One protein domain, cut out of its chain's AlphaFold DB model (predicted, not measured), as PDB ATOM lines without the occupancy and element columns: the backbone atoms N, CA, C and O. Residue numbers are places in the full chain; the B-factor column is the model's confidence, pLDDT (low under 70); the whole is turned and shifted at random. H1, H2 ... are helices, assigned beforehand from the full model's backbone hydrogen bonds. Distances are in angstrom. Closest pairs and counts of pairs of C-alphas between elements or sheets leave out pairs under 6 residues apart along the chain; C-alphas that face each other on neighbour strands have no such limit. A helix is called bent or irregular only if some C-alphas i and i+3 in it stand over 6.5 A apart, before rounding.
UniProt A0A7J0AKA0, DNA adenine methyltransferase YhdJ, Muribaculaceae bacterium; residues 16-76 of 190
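What this domain is: This is residues 16 to 76 of the 190 residues of the protein "DNA adenine methyltransferase YhdJ" of Muribaculaceae bacterium (UniProt A0A7J0AKA0). Two helices, H2 and H3, run side by side in opposite directions with a gap between them, and the short helix H1 bridges that gap near the end where H2 begins and H3 ends. A long tail with no named element, residues 56 to 76, turns back after H3, passes the gap on the side away from H1 and runs on past the end of H2. The printed part has 61 residues, with three named helices in the order H1, H2, H3 and no named strand, and its class is all helix. The whole is compact, with a radius of gyration of the C-alphas of 11.6 A, and the C-alphas span 35 by 24 by 16 A along their three main axes.

How they stand to each other: The first helix, H1, residues 17 to 21, touches H3, residues 43 to 55, with 11 pairs of C-alphas within 8 A. The closest C-alphas of the two are those of Pro 17 and Ile 49, 4.7 A apart, and their centres are 9.1 A apart. H3 touches H1 with residues 48 to 53 alone. H1 is close to but not clearly touching H2, residues 25 to 38, with 2 pairs of C-alphas within 8 A; the closest are those of Ile 20 and Ile 28, 6.4 A apart, and the centres are 12.5 A apart. H2 and H3 are near each other, with no pair of C-alphas within 8 A but 5 pairs within 10 A. In the backbones of H1, H2 and H3 each O i to N i+4 pair is within hydrogen-bond range.

Where its parts are: After Thr 16, H1 runs from Pro 17, with its C-alpha at (17.397, -40.678, 12.416), to Ala 21. Three residues lie between H1 and H2, a tight link. H2, the longest helix with 14 residues, runs from His 25, with its C-alpha at (5.222, -46.944, 12.761), to Asn 38, and is 20.0 A long from first to last C-alpha. Four residues make the tight link to H3. H3 runs from Tyr 43 to Leu 55, 18.5 A from first to last C-alpha, and its last C-alpha is at (9.838, -33.932, 8.405). None of the three helices is bent or irregular.

The domain as a whole: The two C-alphas farthest apart are those of Leu 55 and Glu 74, at 35.0 A. The first and last printed C-alphas, those of Thr 16 and Trp 76, are 28.5 A apart. The C-alphas of residues 56 to 76 lie 3 to 22 A from the mean of the C-alphas. The printed part has no cut, and neither link between helices is long. The mean pLDDT of the printed part is 92.6, and no printed residue is under 70.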
ATOM      1  N   THR A  16      20.705 -44.312  12.430       93.38
ATOM      2  CA  THR A  16      20.583 -42.865  12.212       93.38
ATOM      3  C   THR A  16      19.104 -42.450  12.190       93.38
ATOM      4  O   THR A  16      18.259 -43.259  11.797       93.38
ATOM      5  N   PRO A  17      18.763 -41.198  12.550       93.94
ATOM      6  CA  PRO A  17      17.397 -40.678  12.416       93.94
ATOM      7  C   PRO A  17      16.784 -40.927  11.027       93.94
ATOM      8  O   PRO A  17      15.664 -41.427  10.926       93.94
ATOM      9  N   ALA A  18      17.557 -40.705   9.958       93.94
ATOM     10  CA  ALA A  18      17.127 -40.921   8.575       93.94
ATOM     11  C   ALA A  18      16.831 -42.398   8.241       93.94
ATOM     12  O   ALA A  18      15.993 -42.705   7.390       93.94
ATOM     13  N   GLU A  19      17.517 -43.343   8.888       94.19
ATOM     14  CA  GLU A  19      17.221 -44.775   8.759       94.19
ATOM     15  C   GLU A  19      15.938 -45.148   9.509       94.19
ATOM     16  O   GLU A  19      15.130 -45.919   8.987       94.19
ATOM     17  N   ILE A  20      15.711 -44.556  10.685       95.19
ATOM     18  CA  ILE A  20      14.493 -44.758  11.483       95.19
ATOM     19  C   ILE A  20      13.270 -44.209  10.738       95.19
ATOM     20  O   ILE A  20      12.237 -44.874  10.680       95.19
ATOM     21  N   ALA A  21      13.379 -43.043  10.097       94.81
ATOM     22  CA  ALA A  21      12.267 -42.418   9.377       94.81
ATOM     23  C   ALA A  21      11.740 -43.242   8.185       94.81
ATOM     24  O   ALA A  21      10.566 -43.140   7.814       94.81
ATOM     25  N   LYS A  22      12.576 -44.122   7.618       94.94
ATOM     26  CA  LYS A  22      12.187 -45.048   6.539       94.94
ATOM     27  C   LYS A  22      11.330 -46.218   7.024       94.94
ATOM     28  O   LYS A  22      10.713 -46.898   6.206       94.94
ATOM     29  N   MET A  23      11.279 -46.466   8.329       95.44
ATOM     30  CA  MET A  23      10.517 -47.569   8.901       95.44
ATOM     31  C   MET A  23       9.006 -47.295   8.935       95.44
ATOM     32  O   MET A  23       8.514 -46.169   8.776       95.44
ATOM     33  N   ASP A  24       8.241 -48.362   9.156       95.25
ATOM     34  CA  ASP A  24       6.833 -48.265   9.519       95.25
ATOM     35  C   ASP A  24       6.670 -47.916  11.011       95.25
ATOM     36  O   ASP A  24       7.546 -48.176  11.840       95.25
ATOM     37  N   HIS A  25       5.515 -47.357  11.382       93.94
ATOM     38  CA  HIS A  25       5.222 -46.944  12.761       93.94
ATOM     39  C   HIS A  25       5.434 -48.079  13.777       93.94
ATOM     40  O   HIS A  25       5.935 -47.856  14.878       93.94
ATOM     41  N   LYS A  26       5.096 -49.320  13.402       93.19
ATOM     42  CA  LYS A  26       5.248 -50.494  14.268       93.19
ATOM     43  C   LYS A  26       6.715 -50.808  14.562       93.19
ATOM     44  O   LYS A  26       7.027 -51.276  15.661       93.19
ATOM     45  N   SER A  27       7.612 -50.635  13.595       95.19
ATOM     46  CA  SER A  27       9.042 -50.874  13.806       95.19
ATOM     47  C   SER A  27       9.698 -49.712  14.538       95.19
ATOM     48  O   SER A  27      10.478 -49.980  15.445       95.19
ATOM     49  N   ILE A  28       9.295 -48.464  14.268       95.75
ATOM     50  CA  ILE A  28       9.755 -47.286  15.027       95.75
ATOM     51  C   ILE A  28       9.392 -47.427  16.507       95.75
ATOM     52  O   ILE A  28      10.262 -47.305  17.365       95.75
ATOM     53  N   PHE A  29       8.139 -47.772  16.816       93.31
ATOM     54  CA  PHE A  29       7.688 -47.977  18.195       93.31
ATOM     55  C   PHE A  29       8.508 -49.063  18.915       93.31
ATOM     56  O   PHE A  29       8.944 -48.885  20.051       93.31
ATOM     57  N   ARG A  30       8.760 -50.197  18.242       92.62
ATOM     58  CA  ARG A  30       9.570 -51.299  18.795       92.62
ATOM     59  C   ARG A  30      11.033 -50.907  18.982       92.62
ATOM     60  O   ARG A  30      11.610 -51.241  20.016       92.62
ATOM     61  N   PHE A  31      11.611 -50.212  18.007       94.38
ATOM     62  CA  PHE A  31      12.964 -49.678  18.084       94.38
ATOM     63  C   PHE A  31      13.097 -48.733  19.279       94.38
ATOM     64  O   PHE A  31      13.951 -48.959  20.130       94.38
ATOM     65  N   PHE A  32      12.209 -47.744  19.397       94.62
ATOM     66  CA  PHE A  32      12.287 -46.733  20.446       94.62
ATOM     67  C   PHE A  32      12.085 -47.325  21.843       94.62
ATOM     68  O   PHE A  32      12.813 -46.989  22.778       94.62
ATOM     69  N   LYS A  33      11.160 -48.284  21.987       92.12
ATOM     70  CA  LYS A  33      11.011 -49.050  23.230       92.12
ATOM     71  C   LYS A  33      12.294 -49.806  23.586       92.12
ATOM     72  O   LYS A  33      12.701 -49.801  24.741       92.12
ATOM     73  N   LYS A  34      12.944 -50.457  22.613       91.62
ATOM     74  CA  LYS A  34      14.205 -51.176  22.851       91.62
ATOM     75  C   LYS A  34      15.330 -50.212  23.232       91.62
ATOM     76  O   LYS A  34      16.028 -50.483  24.199       91.62
ATOM     77  N   TYR A  35      15.475 -49.109  22.502       93.12
ATOM     78  CA  TYR A  35      16.463 -48.069  22.775       93.12
ATOM     79  C   TYR A  35      16.293 -47.510  24.193       93.12
ATOM     80  O   TYR A  35      17.205 -47.614  25.003       93.12
ATOM     81  N   SER A  36      15.090 -47.040  24.538       92.31
ATOM     82  CA  SER A  36      14.814 -46.427  25.849       92.31
ATOM     83  C   SER A  36      14.991 -47.361  27.051       92.31
ATOM     84  O   SER A  36      15.183 -46.873  28.158       92.31
ATOM     85  N   LEU A  37      14.923 -48.684  26.860       91.12
ATOM     86  CA  LEU A  37      15.101 -49.662  27.939       91.12
ATOM     87  C   LEU A  37      16.538 -50.169  28.096       91.12
ATOM     88  O   LEU A  37      16.868 -50.673  29.165       91.12
ATOM     89  N   ASN A  38      17.360 -50.111  27.043       90.25
ATOM     90  CA  ASN A  38      18.676 -50.766  27.031       90.25
ATOM     91  C   ASN A  38      19.849 -49.794  26.869       90.25
ATOM     92  O   ASN A  38      20.965 -50.146  27.240       90.25
ATOM     93  N   GLU A  39      19.610 -48.599  26.334       89.38
ATOM     94  CA  GLU A  39      20.648 -47.601  26.087       89.38
ATOM     95  C   GLU A  39      20.585 -46.466  27.116       89.38
ATOM     96  O   GLU A  39      19.540 -46.182  27.707       89.38
ATOM     97  N   VAL A  40      21.714 -45.782  27.314       89.12
ATOM     98  CA  VAL A  40      21.749 -44.542  28.100       89.12
ATOM     99  C   VAL A  40      20.936 -43.472  27.371       89.12
ATOM    100  O   VAL A  40      21.085 -43.282  26.166       89.12
ATOM    101  N   TRP A  41      20.076 -42.764  28.103       90.06
ATOM    102  CA  TRP A  41      19.209 -41.740  27.528       90.06
ATOM    103  C   TRP A  41      20.007 -40.546  26.977       90.06
ATOM    104  O   TRP A  41      20.485 -39.704  27.737       90.06
ATOM    105  N   ASP A  42      20.108 -40.458  25.651       92.44
ATOM    106  CA  ASP A  42      20.632 -39.298  24.921       92.44
ATOM    107  C   ASP A  42      19.477 -38.414  24.417       92.44
ATOM    108  O   ASP A  42      18.737 -38.786  23.502       92.44
ATOM    109  N   TYR A  43      19.315 -37.240  25.035       93.12
ATOM    110  CA  TYR A  43      18.262 -36.282  24.694       93.12
ATOM    111  C   TYR A  43      18.418 -35.715  23.276       93.12
ATOM    112  O   TYR A  43      17.438 -35.670  22.530       93.12
ATOM    113  N   ASP A  44      19.632 -35.332  22.877       95.50
ATOM    114  CA  ASP A  44      19.886 -34.684  21.587       95.50
ATOM    115  C   ASP A  44      19.648 -35.654  20.427       95.50
ATOM    116  O   ASP A  44      19.121 -35.281  19.376       95.50
ATOM    117  N   TYR A  45      20.007 -36.923  20.614       94.06
ATOM    118  CA  TYR A  45      19.703 -37.972  19.647       94.06
ATOM    119  C   TYR A  45      18.192 -38.202  19.500       94.06
ATOM    120  O   TYR A  45      17.694 -38.309  18.378       94.06
ATOM    121  N   VAL A  46      17.441 -38.225  20.608       94.94
ATOM    122  CA  VAL A  46      15.977 -38.391  20.580       94.94
ATOM    123  C   VAL A  46      15.287 -37.202  19.909       94.94
ATOM    124  O   VAL A  46      14.373 -37.418  19.113       94.94
ATOM    125  N   VAL A  47      15.740 -35.971  20.167       96.25
ATOM    126  CA  VAL A  47      15.237 -34.768  19.479       96.25
ATOM    127  C   VAL A  47      15.447 -34.888  17.971       96.25
ATOM    128  O   VAL A  47      14.489 -34.736  17.219       96.25
ATOM    129  N   LYS A  48      16.644 -35.287  17.522       96.88
ATOM    130  CA  LYS A  48      16.923 -35.496  16.089       96.88
ATOM    131  C   LYS A  48      16.042 -36.577  15.462       96.88
ATOM    132  O   LYS A  48      15.635 -36.439  14.314       96.88
ATOM    133  N   ILE A  49      15.738 -37.656  16.192       96.06
ATOM    134  CA  ILE A  49      14.765 -38.658  15.725       96.06
ATOM    135  C   ILE A  49      13.390 -38.013  15.547       96.06
ATOM    136  O   ILE A  49      12.750 -38.242  14.524       96.06
ATOM    137  N   ALA A  50      12.921 -37.239  16.526       96.38
ATOM    138  CA  ALA A  50      11.605 -36.611  16.473       96.38
ATOM    139  C   ALA A  50      11.486 -35.610  15.313       96.38
ATOM    140  O   ALA A  50      10.523 -35.700  14.556       96.38
ATOM    141  N   GLU A  51      12.476 -34.731  15.135       97.06
ATOM    142  CA  GLU A  51      12.534 -33.757  14.035       97.06
ATOM    143  C   GLU A  51      12.530 -34.448  12.665       97.06
ATOM    144  O   GLU A  51      11.763 -34.078  11.776       97.06
ATOM    145  N   GLU A  52      13.333 -35.506  12.501       97.25
ATOM    146  CA  GLU A  52      13.353 -36.275  11.258       97.25
ATOM    147  C   GLU A  52      11.988 -36.937  11.011       97.25
ATOM    148  O   GLU A  52      11.428 -36.856   9.922       97.25
ATOM    149  N   LEU A  53      11.385 -37.558  12.030       96.56
ATOM    150  CA  LEU A  53      10.057 -38.161  11.898       96.56
ATOM    151  C   LEU A  53       8.971 -37.133  11.567       96.56
ATOM    152  O   LEU A  53       8.054 -37.458  10.813       96.56
ATOM    153  N   GLU A  54       9.061 -35.917  12.098       95.44
ATOM    154  CA  GLU A  54       8.160 -34.817  11.757       95.44
ATOM    155  C   GLU A  54       8.304 -34.413  10.287       95.44
ATOM    156  O   GLU A  54       7.301 -34.333   9.577       95.44
ATOM    157  N   LEU A  55       9.540 -34.266   9.800       96.12
ATOM    158  CA  LEU A  55       9.838 -33.932   8.405       96.12
ATOM    159  C   LEU A  55       9.255 -34.960   7.422       96.12
ATOM    160  O   LEU A  55       8.775 -34.598   6.348       96.12
ATOM    161  N   TYR A  56       9.237 -36.238   7.808       94.25
ATOM    162  CA  TYR A  56       8.618 -37.319   7.034       94.25
ATOM    163  C   TYR A  56       7.116 -37.524   7.317       94.25
ATOM    164  O   TYR A  56       6.518 -38.456   6.773       94.25
ATOM    165  N   GLY A  57       6.492 -36.698   8.166       93.81
ATOM    166  CA  GLY A  57       5.070 -36.801   8.513       93.81
ATOM    167  C   GLY A  57       4.704 -38.089   9.262       93.81
ATOM    168  O   GLY A  57       3.600 -38.608   9.113       93.81
ATOM    169  N   LYS A  58       5.647 -38.650  10.027       94.00
ATOM    170  CA  LYS A  58       5.518 -39.929  10.747       94.00
ATOM    171  C   LYS A  58       5.062 -39.775  12.196       94.00
ATOM    172  O   LYS A  58       4.760 -40.781  12.831       94.00
ATOM    173  N   LEU A  59       5.034 -38.559  12.746       93.81
ATOM    174  CA  LEU A  59       4.538 -38.328  14.102       93.81
ATOM    175  C   LEU A  59       2.997 -38.368  14.116       93.81
ATOM    176  O   LEU A  59       2.357 -37.507  13.511       93.81
ATOM    177  N   PRO A  60       2.371 -39.356  14.782       90.56
ATOM    178  CA  PRO A  60       0.922 -39.477  14.814       90.56
ATOM    179  C   PRO A  60       0.307 -38.539  15.855       90.56
ATOM    180  O   PRO A  60       0.843 -38.353  16.944       90.56
ATOM    181  N   THR A  61      -0.886 -38.023  15.563       86.75
ATOM    182  CA  THR A  61      -1.657 -37.172  16.488       86.75
ATOM    183  C   THR A  61      -2.449 -37.973  17.525       86.75
ATOM    184  O   THR A  61      -2.747 -37.471  18.605       86.75
ATOM    185  N   GLY A  62      -2.801 -39.226  17.211       82.38
ATOM    186  CA  GLY A  62      -3.643 -40.073  18.064       82.38
ATOM    187  C   GLY A  62      -2.889 -40.919  19.095       82.38
ATOM    188  O   GLY A  62      -3.507 -41.452  20.017       82.38
ATOM    189  N   PHE A  63      -1.570 -41.086  18.958       85.06
ATOM    190  CA  PHE A  63      -0.771 -41.861  19.910       85.06
ATOM    191  C   PHE A  63       0.688 -41.409  19.952       85.06
ATOM    192  O   PHE A  63       1.218 -40.846  19.002       85.06
ATOM    193  N   MET A  64       1.357 -41.706  21.065       89.44
ATOM    194  CA  MET A  64       2.764 -41.372  21.270       89.44
ATOM    195  C   MET A  64       3.652 -42.436  20.616       89.44
ATOM    196  O   MET A  64       3.806 -43.532  21.153       89.44
ATOM    197  N   LEU A  65       4.214 -42.130  19.443       92.81
ATOM    198  CA  LEU A  65       5.091 -43.054  18.713       92.81
ATOM    199  C   LEU A  65       6.429 -43.280  19.428       92.81
ATOM    200  O   LEU A  65       6.909 -44.410  19.507       92.81
ATOM    201  N   LEU A  66       7.004 -42.208  19.969       94.06
ATOM    202  CA  LEU A  66       8.254 -42.221  20.726       94.06
ATOM    203  C   LEU A  66       7.964 -42.331  22.228       94.06
ATOM    204  O   LEU A  66       8.321 -41.455  23.009       94.06
ATOM    205  N   GLN A  67       7.250 -43.383  22.636       91.00
ATOM    206  CA  GLN A  67       6.934 -43.619  24.046       91.00
ATOM    207  C   GLN A  67       8.121 -44.301  24.754       91.00
ATOM    208  O   GLN A  67       8.438 -45.443  24.408       91.00
ATOM    209  N   PRO A  68       8.767 -43.657  25.745       90.12
ATOM    210  CA  PRO A  68       9.857 -44.284  26.479       90.12
ATOM    211  C   PRO A  68       9.329 -45.403  27.382       90.12
ATOM    212  O   PRO A  68       8.267 -45.282  28.003       90.12
ATOM    213  N   GLY A  69      10.077 -46.501  27.454       88.94
ATOM    214  CA  GLY A  69       9.866 -47.524  28.472       88.94
ATOM    215  C   GLY A  69      10.319 -47.036  29.850       88.94
ATOM    216  O   GLY A  69      11.195 -46.183  29.960       88.94
ATOM    217  N   SER A  70       9.728 -47.593  30.905       89.75
ATOM    218  CA  SER A  70      10.225 -47.402  32.271       89.75
ATOM    219  C   SER A  70      11.240 -48.484  32.634       89.75
ATOM    220  O   SER A  70      10.988 -49.663  32.384       89.75
ATOM    221  N   TRP A  71      12.337 -48.098  33.292       86.75
ATOM    222  CA  TRP A  71      13.289 -49.024  33.922       86.75
ATOM    223  C   TRP A  71      12.839 -49.517  35.304       86.75
ATOM    224  O   TRP A  71      13.362 -50.510  35.803       86.75
ATOM    225  N   THR A  72      11.899 -48.823  35.952       88.06
ATOM    226  CA  THR A  72      11.360 -49.220  37.259       88.06
ATOM    227  C   THR A  72      10.092 -50.046  37.089       88.06
ATOM    228  O   THR A  72       9.226 -49.722  36.269       88.06
ATOM    229  N   SER A  73       9.961 -51.089  37.910       85.88
ATOM    230  CA  SER A  73       8.762 -51.926  38.013       85.88
ATOM    231  C   SER A  73       7.553 -51.197  38.606       85.88
ATOM    232  O   SER A  73       6.434 -51.700  38.509       85.88
ATOM    233  N   GLU A  74       7.758 -50.022  39.205       89.31
ATOM    234  CA  GLU A  74       6.690 -49.178  39.755       89.31
ATOM    235  C   GLU A  74       5.868 -48.475  38.663       89.31
ATOM    236  O   GLU A  74       4.743 -48.049  38.913       89.31
ATOM    237  N   VAL A  75       6.394 -48.385  37.435       91.12
ATOM    238  CA  VAL A  75       5.703 -47.763  36.299       91.12
ATOM    239  C   VAL A  75       5.427 -48.806  35.221       91.12
ATOM    240  O   VAL A  75       6.325 -49.308  34.543       91.12
ATOM    241  N   TRP A  76       4.147 -49.103  35.006       91.12
ATOM    242  CA  TRP A  76       3.699 -50.070  34.002       91.12
ATOM    243  C   TRP A  76       3.612 -49.442  32.608       91.12
ATOM    244  O   TRP A  76       2.546 -49.078  32.118       91.12
TER     245      TRP A  76